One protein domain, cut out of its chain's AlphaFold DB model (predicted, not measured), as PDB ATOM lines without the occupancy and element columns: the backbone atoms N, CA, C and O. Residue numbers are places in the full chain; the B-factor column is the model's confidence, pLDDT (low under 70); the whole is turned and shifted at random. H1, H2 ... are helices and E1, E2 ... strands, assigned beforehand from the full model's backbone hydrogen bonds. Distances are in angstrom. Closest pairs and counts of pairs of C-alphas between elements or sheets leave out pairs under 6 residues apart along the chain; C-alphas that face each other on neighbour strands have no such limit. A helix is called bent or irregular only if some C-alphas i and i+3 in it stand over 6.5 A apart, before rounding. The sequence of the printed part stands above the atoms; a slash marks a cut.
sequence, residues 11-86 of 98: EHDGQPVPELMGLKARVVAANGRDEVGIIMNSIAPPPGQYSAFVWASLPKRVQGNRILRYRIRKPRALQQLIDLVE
ATOM      1  N   GLU A  11     -30.610  -7.541  44.868       97.94
ATOM      2  CA  GLU A  11     -31.558  -8.652  44.932       97.94
ATOM      3  C   GLU A  11     -32.081  -8.797  46.363       97.94
ATOM      4  O   GLU A  11     -31.329  -8.707  47.333       97.94
ATOM      5  N   HIS A  12     -33.388  -8.996  46.486       95.75
ATOM      6  CA  HIS A  12     -34.093  -9.065  47.754       95.75
ATOM      7  C   HIS A  12     -34.354 -10.516  48.146       95.75
ATOM      8  O   HIS A  12     -34.814 -11.319  47.336       95.75
ATOM      9  N   ASP A  13     -34.095 -10.845  49.406       95.62
ATOM     10  CA  ASP A  13     -34.200 -12.201  49.959       95.62
ATOM     11  C   ASP A  13     -35.522 -12.452  50.708       95.62
ATOM     12  O   ASP A  13     -35.795 -13.562  51.176       95.62
ATOM     13  N   GLY A  14     -36.361 -11.420  50.818       94.06
ATOM     14  CA  GLY A  14     -37.645 -11.473  51.504       94.06
ATOM     15  C   GLY A  14     -37.593 -11.223  53.006       94.06
ATOM     16  O   GLY A  14     -38.644 -11.337  53.652       94.06
ATOM     17  N   GLN A  15     -36.425 -10.885  53.558       95.81
ATOM     18  CA  GLN A  15     -36.275 -10.485  54.953       95.81
ATOM     19  C   GLN A  15     -36.640  -9.007  55.169       95.81
ATOM     20  O   GLN A  15     -36.669  -8.213  54.225       95.81
ATOM     21  N   PRO A  16     -36.973  -8.609  56.408       93.88
ATOM     22  CA  PRO A  16     -37.068  -7.203  56.786       93.88
ATOM     23  C   PRO A  16     -35.754  -6.448  56.540       93.88
ATOM     24  O   PRO A  16     -34.689  -6.947  56.886       93.88
ATOM     25  N   VAL A  17     -35.850  -5.220  56.029       94.75
ATOM     26  CA  VAL A  17     -34.707  -4.329  55.764       94.75
ATOM     27  C   VAL A  17     -35.035  -2.924  56.306       94.75
ATOM     28  O   VAL A  17     -35.478  -2.047  55.549       94.75
ATOM     29  N   PRO A  18     -34.960  -2.706  57.637       93.19
ATOM     30  CA  PRO A  18     -35.405  -1.468  58.286       93.19
ATOM     31  C   PRO A  18     -34.713  -0.198  57.769       93.19
ATOM     32  O   PRO A  18     -35.332   0.861  57.712       93.19
ATOM     33  N   GLU A  19     -33.454  -0.304  57.347       93.31
ATOM     34  CA  GLU A  19     -32.630   0.795  56.839       93.31
ATOM     35  C   GLU A  19     -33.169   1.431  55.551       93.31
ATOM     36  O   GLU A  19     -32.781   2.545  55.205       93.31
ATOM     37  N   LEU A  20     -34.085   0.758  54.848       93.00
ATOM     38  CA  LEU A  20     -34.691   1.287  53.628       93.00
ATOM     39  C   LEU A  20     -35.868   2.230  53.884       93.00
ATOM     40  O   LEU A  20     -36.324   2.894  52.950       93.00
ATOM     41  N   MET A  21     -36.394   2.284  55.109       94.31
ATOM     42  CA  MET A  21     -37.561   3.107  55.418       94.31
ATOM     43  C   MET A  21     -37.299   4.589  55.121       94.31
ATOM     44  O   MET A  21     -36.283   5.159  55.507       94.31
ATOM     45  N   GLY A  22     -38.239   5.229  54.424       92.38
ATOM     46  CA  GLY A  22     -38.155   6.631  54.013       92.38
ATOM     47  C   GLY A  22     -37.294   6.883  52.771       92.38
ATOM     48  O   GLY A  22     -37.306   7.997  52.245       92.38
ATOM     49  N   LEU A  23     -36.591   5.875  52.247       92.88
ATOM     50  CA  LEU A  23     -35.786   6.029  51.039       92.88
ATOM     51  C   LEU A  23     -36.657   5.975  49.782       92.88
ATOM     52  O   LEU A  23     -37.610   5.195  49.679       92.88
ATOM     53  N   LYS A  24     -36.299   6.794  48.786       94.50
ATOM     54  CA  LYS A  24     -36.878   6.702  47.443       94.50
ATOM     55  C   LYS A  24     -36.205   5.555  46.694       94.50
ATOM     56  O   LYS A  24     -34.998   5.594  46.459       94.50
ATOM     57  N   ALA A  25     -36.992   4.567  46.291       95.56
ATOM     58  CA  ALA A  25     -36.519   3.360  45.634       95.56
ATOM     59  C   ALA A  25     -37.258   3.116  44.319       95.56
ATOM     60  O   ALA A  25     -38.423   3.486  44.166       95.56
ATOM     61  N   ARG A  26     -36.569   2.460  43.385       96.94
ATOM     62  CA  ARG A  26     -37.188   1.753  42.265       96.94
ATOM     63  C   ARG A  26     -37.190   0.272  42.613       96.94
ATOM     64  O   ARG A  26     -36.152  -0.244  43.022       96.94
ATOM     65  N   VAL A  27     -38.327  -0.391  42.474       97.19
ATOM     66  CA  VAL A  27     -38.517  -1.786  42.876       97.19
ATOM     67  C   VAL A  27     -39.083  -2.596  41.722       97.19
ATOM     68  O   VAL A  27     -39.900  -2.094  40.956       97.19
ATOM     69  N   VAL A  28     -38.671  -3.857  41.623       98.00
ATOM     70  CA  VAL A  28     -39.262  -4.827  40.696       98.00
ATOM     71  C   VAL A  28     -39.919  -5.935  41.504       98.00
ATOM     72  O   VAL A  28     -39.265  -6.612  42.301       98.00
ATOM     73  N   ALA A  29     -41.219  -6.115  41.297       97.62
ATOM     74  CA  ALA A  29     -42.002  -7.170  41.923       97.62
ATOM     75  C   ALA A  29     -42.010  -8.450  41.075       97.62
ATOM     76  O   ALA A  29     -41.795  -8.425  39.863       97.62
ATOM     77  N   ALA A  30     -42.327  -9.584  41.701       97.50
ATOM     78  CA  ALA A  30     -42.369 -10.882  41.025       97.50
ATOM     79  C   ALA A  30     -43.409 -10.975  39.898       97.50
ATOM     80  O   ALA A  30     -43.267 -11.802  39.002       97.50
ATOM     81  N   ASN A  31     -44.440 -10.130  39.913       96.81
ATOM     82  CA  ASN A  31     -45.422 -10.023  38.839       96.81
ATOM     83  C   ASN A  31     -44.972  -9.122  37.672       96.81
ATOM     84  O   ASN A  31     -45.783  -8.809  36.806       96.81
ATOM     85  N   GLY A  32     -43.709  -8.688  37.657       96.25
ATOM     86  CA  GLY A  32     -43.127  -7.865  36.596       96.25
ATOM     87  C   GLY A  32     -43.398  -6.368  36.729       96.25
ATOM     88  O   GLY A  32     -42.948  -5.604  35.879       96.25
ATOM     89  N   ARG A  33     -44.105  -5.922  37.779       96.31
ATOM     90  CA  ARG A  33     -44.286  -4.489  38.034       96.31
ATOM     91  C   ARG A  33     -42.963  -3.841  38.410       96.31
ATOM     92  O   ARG A  33     -42.240  -4.356  39.259       96.31
ATOM     93  N   ASP A  34     -42.703  -2.700  37.787       97.06
ATOM     94  CA  ASP A  34     -41.550  -1.843  38.020       97.06
ATOM     95  C   ASP A  34     -42.065  -0.474  38.467       97.06
ATOM     96  O   ASP A  34     -42.716   0.240  37.702       97.06
ATOM     97  N   GLU A  35     -41.849  -0.153  39.738       95.81
ATOM     98  CA  GLU A  35     -42.457   1.001  40.394       95.81
ATOM     99  C   GLU A  35     -41.390   1.850  41.085       95.81
ATOM    100  O   GLU A  35     -40.397   1.344  41.608       95.81
ATOM    101  N   VAL A  36     -41.607   3.166  41.108       95.88
ATOM    102  CA  VAL A  36     -40.777   4.119  41.853       95.88
ATOM    103  C   VAL A  36     -41.621   4.742  42.952       95.88
ATOM    104  O   VAL A  36     -42.692   5.281  42.683       95.88
ATOM    105  N   GLY A  37     -41.122   4.723  44.183       93.88
ATOM    106  CA  GLY A  37     -41.846   5.256  45.331       93.88
ATOM    107  C   GLY A  37     -40.957   5.467  46.547       93.88
ATOM    108  O   GLY A  37     -39.742   5.282  46.486       93.88
ATOM    109  N   ILE A  38     -41.572   5.883  47.650       94.25
ATOM    110  CA  ILE A  38     -40.923   5.954  48.961       94.25
ATOM    111  C   ILE A  38     -41.264   4.674  49.716       94.25
ATOM    112  O   ILE A  38     -42.429   4.275  49.780       94.25
ATOM    113  N   ILE A  39     -40.253   4.028  50.285       93.31
ATOM    114  CA  ILE A  39     -40.445   2.821  51.083       93.31
ATOM    115  C   ILE A  39     -41.035   3.223  52.435       93.31
ATOM    116  O   ILE A  39     -40.341   3.722  53.315       93.31
ATOM    117  N   MET A  40     -42.335   2.998  52.598       89.81
ATOM    118  CA  MET A  40     -43.046   3.285  53.850       89.81
ATOM    119  C   MET A  40     -43.064   2.090  54.808       89.81
ATOM    120  O   MET A  40     -43.337   2.258  55.992       89.81
ATOM    121  N   ASN A  41     -42.810   0.882  54.299       88.06
ATOM    122  CA  ASN A  41     -42.835  -0.338  55.095       88.06
ATOM    123  C   ASN A  41     -41.893  -1.407  54.520       88.06
ATOM    124  O   ASN A  41     -42.221  -2.076  53.537       88.06
ATOM    125  N   SER A  42     -40.747  -1.589  55.169       90.06
ATOM    126  CA  SER A  42     -39.773  -2.653  54.886       90.06
ATOM    127  C   SER A  42     -39.497  -3.534  56.107       90.06
ATOM    128  O   SER A  42     -38.527  -4.285  56.118       90.06
ATOM    129  N   ILE A  43     -40.352  -3.463  57.132       92.56
ATOM    130  CA  ILE A  43     -40.228  -4.246  58.362       92.56
ATOM    131  C   ILE A  43     -41.347  -5.278  58.481       92.56
ATOM    132  O   ILE A  43     -42.307  -5.272  57.705       92.56
ATOM    133  N   ALA A  44     -41.225  -6.182  59.456       91.19
ATOM    134  CA  ALA A  44     -42.295  -7.116  59.778       91.19
ATOM    135  C   ALA A  44     -43.569  -6.332  60.164       91.19
ATOM    136  O   ALA A  44     -43.534  -5.551  61.120       91.19
ATOM    137  N   PRO A  45     -44.681  -6.496  59.426       90.75
ATOM    138  CA  PRO A  45     -45.895  -5.741  59.690       90.75
ATOM    139  C   PRO A  45     -46.674  -6.324  60.887       90.75
ATOM    140  O   PRO A  45     -46.507  -7.501  61.220       90.75
ATOM    141  N   PRO A  46     -47.570  -5.538  61.515       91.19
ATOM    142  CA  PRO A  46     -48.498  -6.046  62.522       91.19
ATOM    143  C   PRO A  46     -49.434  -7.141  61.971       91.19
ATOM    144  O   PRO A  46     -49.658  -7.211  60.756       91.19
ATOM    145  N   PRO A  47     -50.060  -7.955  62.844       88.56
ATOM    146  CA  PRO A  47     -51.052  -8.944  62.429       88.56
ATOM    147  C   PRO A  47     -52.170  -8.332  61.571       88.56
ATOM    148  O   PRO A  47     -52.716  -7.280  61.896       88.56
ATOM    149  N   GLY A  48     -52.519  -8.998  60.469       87.88
ATOM    150  CA  GLY A  48     -53.546  -8.534  59.526       87.88
ATOM    151  C   GLY A  48     -53.036  -7.600  58.422       87.88
ATOM    152  O   GLY A  48     -53.787  -7.299  57.495       87.88
ATOM    153  N   GLN A  49     -51.766  -7.189  58.468       92.00
ATOM    154  CA  GLN A  49     -51.097  -6.448  57.400       92.00
ATOM    155  C   GLN A  49     -50.024  -7.306  56.719       92.00
ATOM    156  O   GLN A  49     -49.624  -8.354  57.222       92.00
ATOM    157  N   TYR A  50     -49.567  -6.865  55.549       92.88
ATOM    158  CA  TYR A  50     -48.500  -7.518  54.798       92.88
ATOM    159  C   TYR A  50     -47.586  -6.474  54.156       92.88
ATOM    160  O   TYR A  50     -48.017  -5.364  53.845       92.88
ATOM    161  N   SER A  51     -46.325  -6.838  53.947       94.06
ATOM    162  CA  SER A  51     -45.334  -6.020  53.253       94.06
ATOM    163  C   SER A  51     -44.796  -6.775  52.044       94.06
ATOM    164  O   SER A  51     -44.480  -7.958  52.124       94.06
ATOM    165  N   ALA A  52     -44.661  -6.070  50.921       94.44
ATOM    166  CA  ALA A  52     -44.044  -6.601  49.710       94.44
ATOM    167  C   ALA A  52     -42.550  -6.938  49.905       94.44
ATOM    168  O   ALA A  52     -42.023  -7.791  49.190       94.44
ATOM    169  N   PHE A  53     -41.889  -6.310  50.884       95.00
ATOM    170  CA  PHE A  53     -40.515  -6.623  51.278       95.00
ATOM    171  C   PHE A  53     -40.442  -7.838  52.213       95.00
ATOM    172  O   PHE A  53     -39.502  -8.611  52.121       95.00
ATOM    173  N   VAL A  54     -41.441  -8.081  53.067       95.38
ATOM    174  CA  VAL A  54     -41.407  -9.217  54.007       95.38
ATOM    175  C   VAL A  54     -42.237 -10.371  53.465       95.38
ATOM    176  O   VAL A  54     -43.441 -10.461  53.714       95.38
ATOM    177  N   TRP A  55     -41.606 -11.278  52.720       95.19
ATOM    178  CA  TRP A  55     -42.323 -12.304  51.953       95.19
ATOM    179  C   TRP A  55     -43.124 -13.263  52.833       95.19
ATOM    180  O   TRP A  55     -44.214 -13.682  52.449       95.19
ATOM    181  N   ALA A  56     -42.626 -13.554  54.038       94.06
ATOM    182  CA  ALA A  56     -43.326 -14.377  55.023       94.06
ATOM    183  C   ALA A  56     -44.664 -13.762  55.481       94.06
ATOM    184  O   ALA A  56     -45.559 -14.489  55.906       94.06
ATOM    185  N   SER A  57     -44.828 -12.439  55.361       94.12
ATOM    186  CA  SER A  57     -46.083 -11.751  55.685       94.12
ATOM    187  C   SER A  57     -47.116 -11.797  54.550       94.12
ATOM    188  O   SER A  57     -48.280 -11.470  54.768       94.12
ATOM    189  N   LEU A  58     -46.723 -12.194  53.331       94.25
ATOM    190  CA  LEU A  58     -47.598 -12.147  52.161       94.25
ATOM    191  C   LEU A  58     -48.535 -13.364  52.103       94.25
ATOM    192  O   LEU A  58     -48.071 -14.501  51.965       94.25
ATOM    193  N   PRO A  59     -49.868 -13.165  52.084       94.69
ATOM    194  CA  PRO A  59     -50.779 -14.261  51.801       94.69
ATOM    195  C   PRO A  59     -50.602 -14.760  50.359       94.69
ATOM    196  O   PRO A  59     -50.299 -13.982  49.453       94.69
ATOM    197  N   LYS A  60     -50.862 -16.055  50.119       95.19
ATOM    198  CA  LYS A  60     -50.651 -16.725  48.813       95.19
ATOM    199  C   LYS A  60     -51.179 -15.924  47.613       95.19
ATOM    200  O   LYS A  60     -50.483 -15.790  46.614       95.19
ATOM    201  N   ARG A  61     -52.369 -15.324  47.742       95.44
ATOM    202  CA  ARG A  61     -53.030 -14.521  46.692       95.44
ATOM    203  C   ARG A  61     -52.260 -13.275  46.228       95.44
ATOM    204  O   ARG A  61     -52.533 -12.782  45.144       95.44
ATOM    205  N   VAL A  62     -51.330 -12.754  47.030       94.19
ATOM    206  CA  VAL A  62     -50.519 -11.563  46.707       94.19
ATOM    207  C   VAL A  62     -49.022 -11.869  46.678       94.19
ATOM    208  O   VAL A  62     -48.215 -10.946  46.662       94.19
ATOM    209  N   GLN A  63     -48.617 -13.142  46.620       94.50
ATOM    210  CA  GLN A  63     -47.194 -13.495  46.514       94.50
ATOM    211  C   GLN A  63     -46.522 -12.928  45.255       94.50
ATOM    212  O   GLN A  63     -45.320 -12.685  45.278       94.50
ATOM    213  N   GLY A  64     -47.281 -12.650  44.189       96.12
ATOM    214  CA  GLY A  64     -46.774 -11.944  43.007       96.12
ATOM    215  C   GLY A  64     -46.331 -10.501  43.286       96.12
ATOM    216  O   GLY A  64     -45.575  -9.935  42.507       96.12
ATOM    217  N   ASN A  65     -46.746  -9.908  44.409       95.81
ATOM    218  CA  ASN A  65     -46.344  -8.557  44.800       95.81
ATOM    219  C   ASN A  65     -45.012  -8.525  45.551       95.81
ATOM    220  O   ASN A  65     -44.563  -7.439  45.900       95.81
ATOM    221  N   ARG A  66     -44.397  -9.680  45.834       96.25
ATOM    222  CA  ARG A  66     -43.115  -9.725  46.537       96.25
ATOM    223  C   ARG A  66     -42.056  -8.965  45.738       96.25
ATOM    224  O   ARG A  66     -41.923  -9.193  44.534       96.25
ATOM    225  N   ILE A  67     -41.334  -8.065  46.393       97.25
ATOM    226  CA  ILE A  67     -40.220  -7.346  45.773       97.25
ATOM    227  C   ILE A  67     -39.072  -8.331  45.597       97.25
ATOM    228  O   ILE A  67     -38.686  -8.977  46.566       97.25
ATOM    229  N   LEU A  68     -38.576  -8.464  44.367       97.94
ATOM    230  CA  LEU A  68     -37.447  -9.329  44.025       97.94
ATOM    231  C   LEU A  68     -36.131  -8.571  44.019       97.94
ATOM    232  O   LEU A  68     -35.110  -9.137  44.362       97.94
ATOM    233  N   ARG A  69     -36.155  -7.299  43.624       97.75
ATOM    234  CA  ARG A  69     -34.973  -6.443  43.622       97.75
ATOM    235  C   ARG A  69     -35.359  -4.985  43.723       97.75
ATOM    236  O   ARG A  69     -36.451  -4.585  43.310       97.75
ATOM    237  N   TYR A  70     -34.449  -4.188  44.249       97.25
ATOM    238  CA  TYR A  70     -34.631  -2.756  44.410       97.25
ATOM    239  C   TYR A  70     -33.322  -2.015  44.166       97.25
ATOM    240  O   TYR A  70     -32.239  -2.588  44.211       97.25
ATOM    241  N   ARG A  71     -33.423  -0.720  43.898       96.19
ATOM    242  CA  ARG A  71     -32.288   0.201  43.905       96.19
ATOM    243  C   ARG A  71     -32.714   1.523  44.509       96.19
ATOM    244  O   ARG A  71     -33.860   1.949  44.344       96.19
ATOM    245  N   ILE A  72     -31.795   2.169  45.204       95.12
ATOM    246  CA  ILE A  72     -32.064   3.376  45.974       95.12
ATOM    247  C   ILE A  72     -31.587   4.589  45.192       95.12
ATOM    248  O   ILE A  72     -30.551   4.564  44.528       95.12
ATOM    249  N   ARG A  73     -32.362   5.668  45.240       93.00
ATOM    250  CA  ARG A  73     -31.944   6.938  44.660       93.00
ATOM    251  C   ARG A  73     -30.815   7.533  45.496       93.00
ATOM    252  O   ARG A  73     -30.985   7.707  46.703       93.00
ATOM    253  N   LYS A  74     -29.718   7.942  44.855       86.56
ATOM    254  CA  LYS A  74     -28.645   8.669  45.541       86.56
ATOM    255  C   LYS A  74     -29.162  10.043  46.012       86.56
ATOM    256  O   LYS A  74     -29.713  10.803  45.204       86.56
ATOM    257  N   PRO A  75     -29.047  10.384  47.309       79.94
ATOM    258  CA  PRO A  75     -29.425  11.704  47.796       79.94
ATOM    259  C   PRO A  75     -28.554  12.781  47.140       79.94
ATOM    260  O   PRO A  75     -27.331  12.695  47.182       79.94
ATOM    261  N   ARG A  76     -29.168  13.837  46.590       76.62
ATOM    262  CA  ARG A  76     -28.420  14.945  45.961       76.62
ATOM    263  C   ARG A  76     -27.404  15.595  46.905       76.62
ATOM    264  O   ARG A  76     -26.331  15.964  46.458       76.62
ATOM    265  N   ALA A  77     -27.730  15.714  48.192       73.06
ATOM    266  CA  ALA A  77     -26.822  16.284  49.188       73.06
ATOM    267  C   ALA A  77     -25.574  15.413  49.411       73.06
ATOM    268  O   ALA A  77     -24.486  15.944  49.595       73.06
ATOM    269  N   LEU A  78     -25.714  14.083  49.348       71.75
ATOM    270  CA  LEU A  78     -24.569  13.179  49.428       71.75
ATOM    271  C   LEU A  78     -23.674  13.337  48.196       71.75
ATOM    272  O   LEU A  78     -22.460  13.392  48.344       71.75
ATOM    273  N   GLN A  79     -24.275  13.492  47.013       70.62
ATOM    274  CA  GLN A  79     -23.525  13.772  45.790       70.62
ATOM    275  C   GLN A  79     -22.727  15.074  45.912       70.62
ATOM    276  O   GLN A  79     -21.530  15.083  45.680       70.62
ATOM    277  N   GLN A  80     -23.362  16.145  46.398       74.38
ATOM    278  CA  GLN A  80     -22.692  17.429  46.622       74.38
ATOM    279  C   GLN A  80     -21.539  17.341  47.631       74.38
ATOM    280  O   GLN A  80     -20.543  18.037  47.467       74.38
ATOM    281  N   LEU A  81     -21.656  16.510  48.673       77.38
ATOM    282  CA  LEU A  81     -20.575  16.298  49.639       77.38
ATOM    283  C   LEU A  81     -19.406  15.517  49.034       77.38
ATOM    284  O   LEU A  81     -18.260  15.877  49.288       77.38
ATOM    285  N   ILE A  82     -19.685  14.480  48.238       77.38
ATOM    286  CA  ILE A  82     -18.654  13.720  47.515       77.38
ATOM    287  C   ILE A  82     -17.918  14.654  46.553       77.38
ATOM    288  O   ILE A  82     -16.699  14.777  46.647       77.38
ATOM    289  N   ASP A  83     -18.663  15.393  45.727       79.94
ATOM    290  CA  ASP A  83     -18.099  16.346  44.773       79.94
ATOM    291  C   ASP A  83     -17.248  17.409  45.489       79.94
ATOM    292  O   ASP A  83     -16.185  17.791  45.001       79.94
ATOM    293  N   LEU A  84     -17.682  17.892  46.660       83.38
ATOM    294  CA  LEU A  84     -16.929  18.878  47.431       83.38
ATOM    295  C   LEU A  84     -15.618  18.302  47.968       83.38
ATOM    296  O   LEU A  84     -14.603  18.981  47.875       83.38
ATOM    297  N   VAL A  85     -15.627  17.076  48.501       83.50
ATOM    298  CA  VAL A  85     -14.430  16.406  49.036       83.50
ATOM    299  C   VAL A  85     -13.425  16.085  47.931       83.50
ATOM    300  O   VAL A  85     -12.237  16.346  48.102       83.50
ATOM    301  N   GLU A  86     -13.885  15.554  46.798       84.75
ATOM    302  CA  GLU A  86     -13.017  15.203  45.666       84.75
ATOM    303  C   GLU A  86     -12.373  16.434  45.012       84.75
ATOM    304  O   GLU A  86     -11.269  16.341  44.481       84.75
TER     305      GLU A  86
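What this domain is: This is residues 11 to 86 of the 98 residues of an uncharacterized protein of Cereibacter sphaeroides (UniProt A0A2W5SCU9). A small antiparallel sheet, E2 - E1 - E3, has long loops over one face and short H1 near one end, while H2 sticks out beyond the opposite end. The 76 printed residues run E1, E2, H1, E3, H2: mixed class, under half in named elements, loose, radius of gyration of the C-alphas 14.5 A, spans 49 by 26 by 18 A.

How they stand to each other: Inner strand E1, residues 24 to 29, forms a hairpin with E2, residues 34 to 38 (N 27 and O 35, 2.8 A), and is antiparallel to E3, residues 67 to 72 (N 28 and O 69, 2.9 A). H1, residues 60 to 65, is irregular, C-alphas 61 and 64 being 7.7 A apart; 0 of 2 O i to N i+4 pairs and 2 of 3 O i to N i+3 pairs are within hydrogen-bond range. Its closest C-alphas to E1 are Asn 65 and Ala 29, 5.4 A. E2, H1 and E3 make a split strand-helix-strand unit, E1 between its strands, with a right-handed crossover. H2, residues 76 to 86, stands free, with every O i to N i+4 pair within range.

Where its parts are: E1 spans 15.8 A from C-alpha 24 at (-36.878, 6.702, 47.443); H2 spans 15.4 A to C-alpha 86 at (-13.017, 15.203, 45.666).

The domain as a whole: E2 to H1 is a long link. The printed part has no cut; no printed residue is under 70.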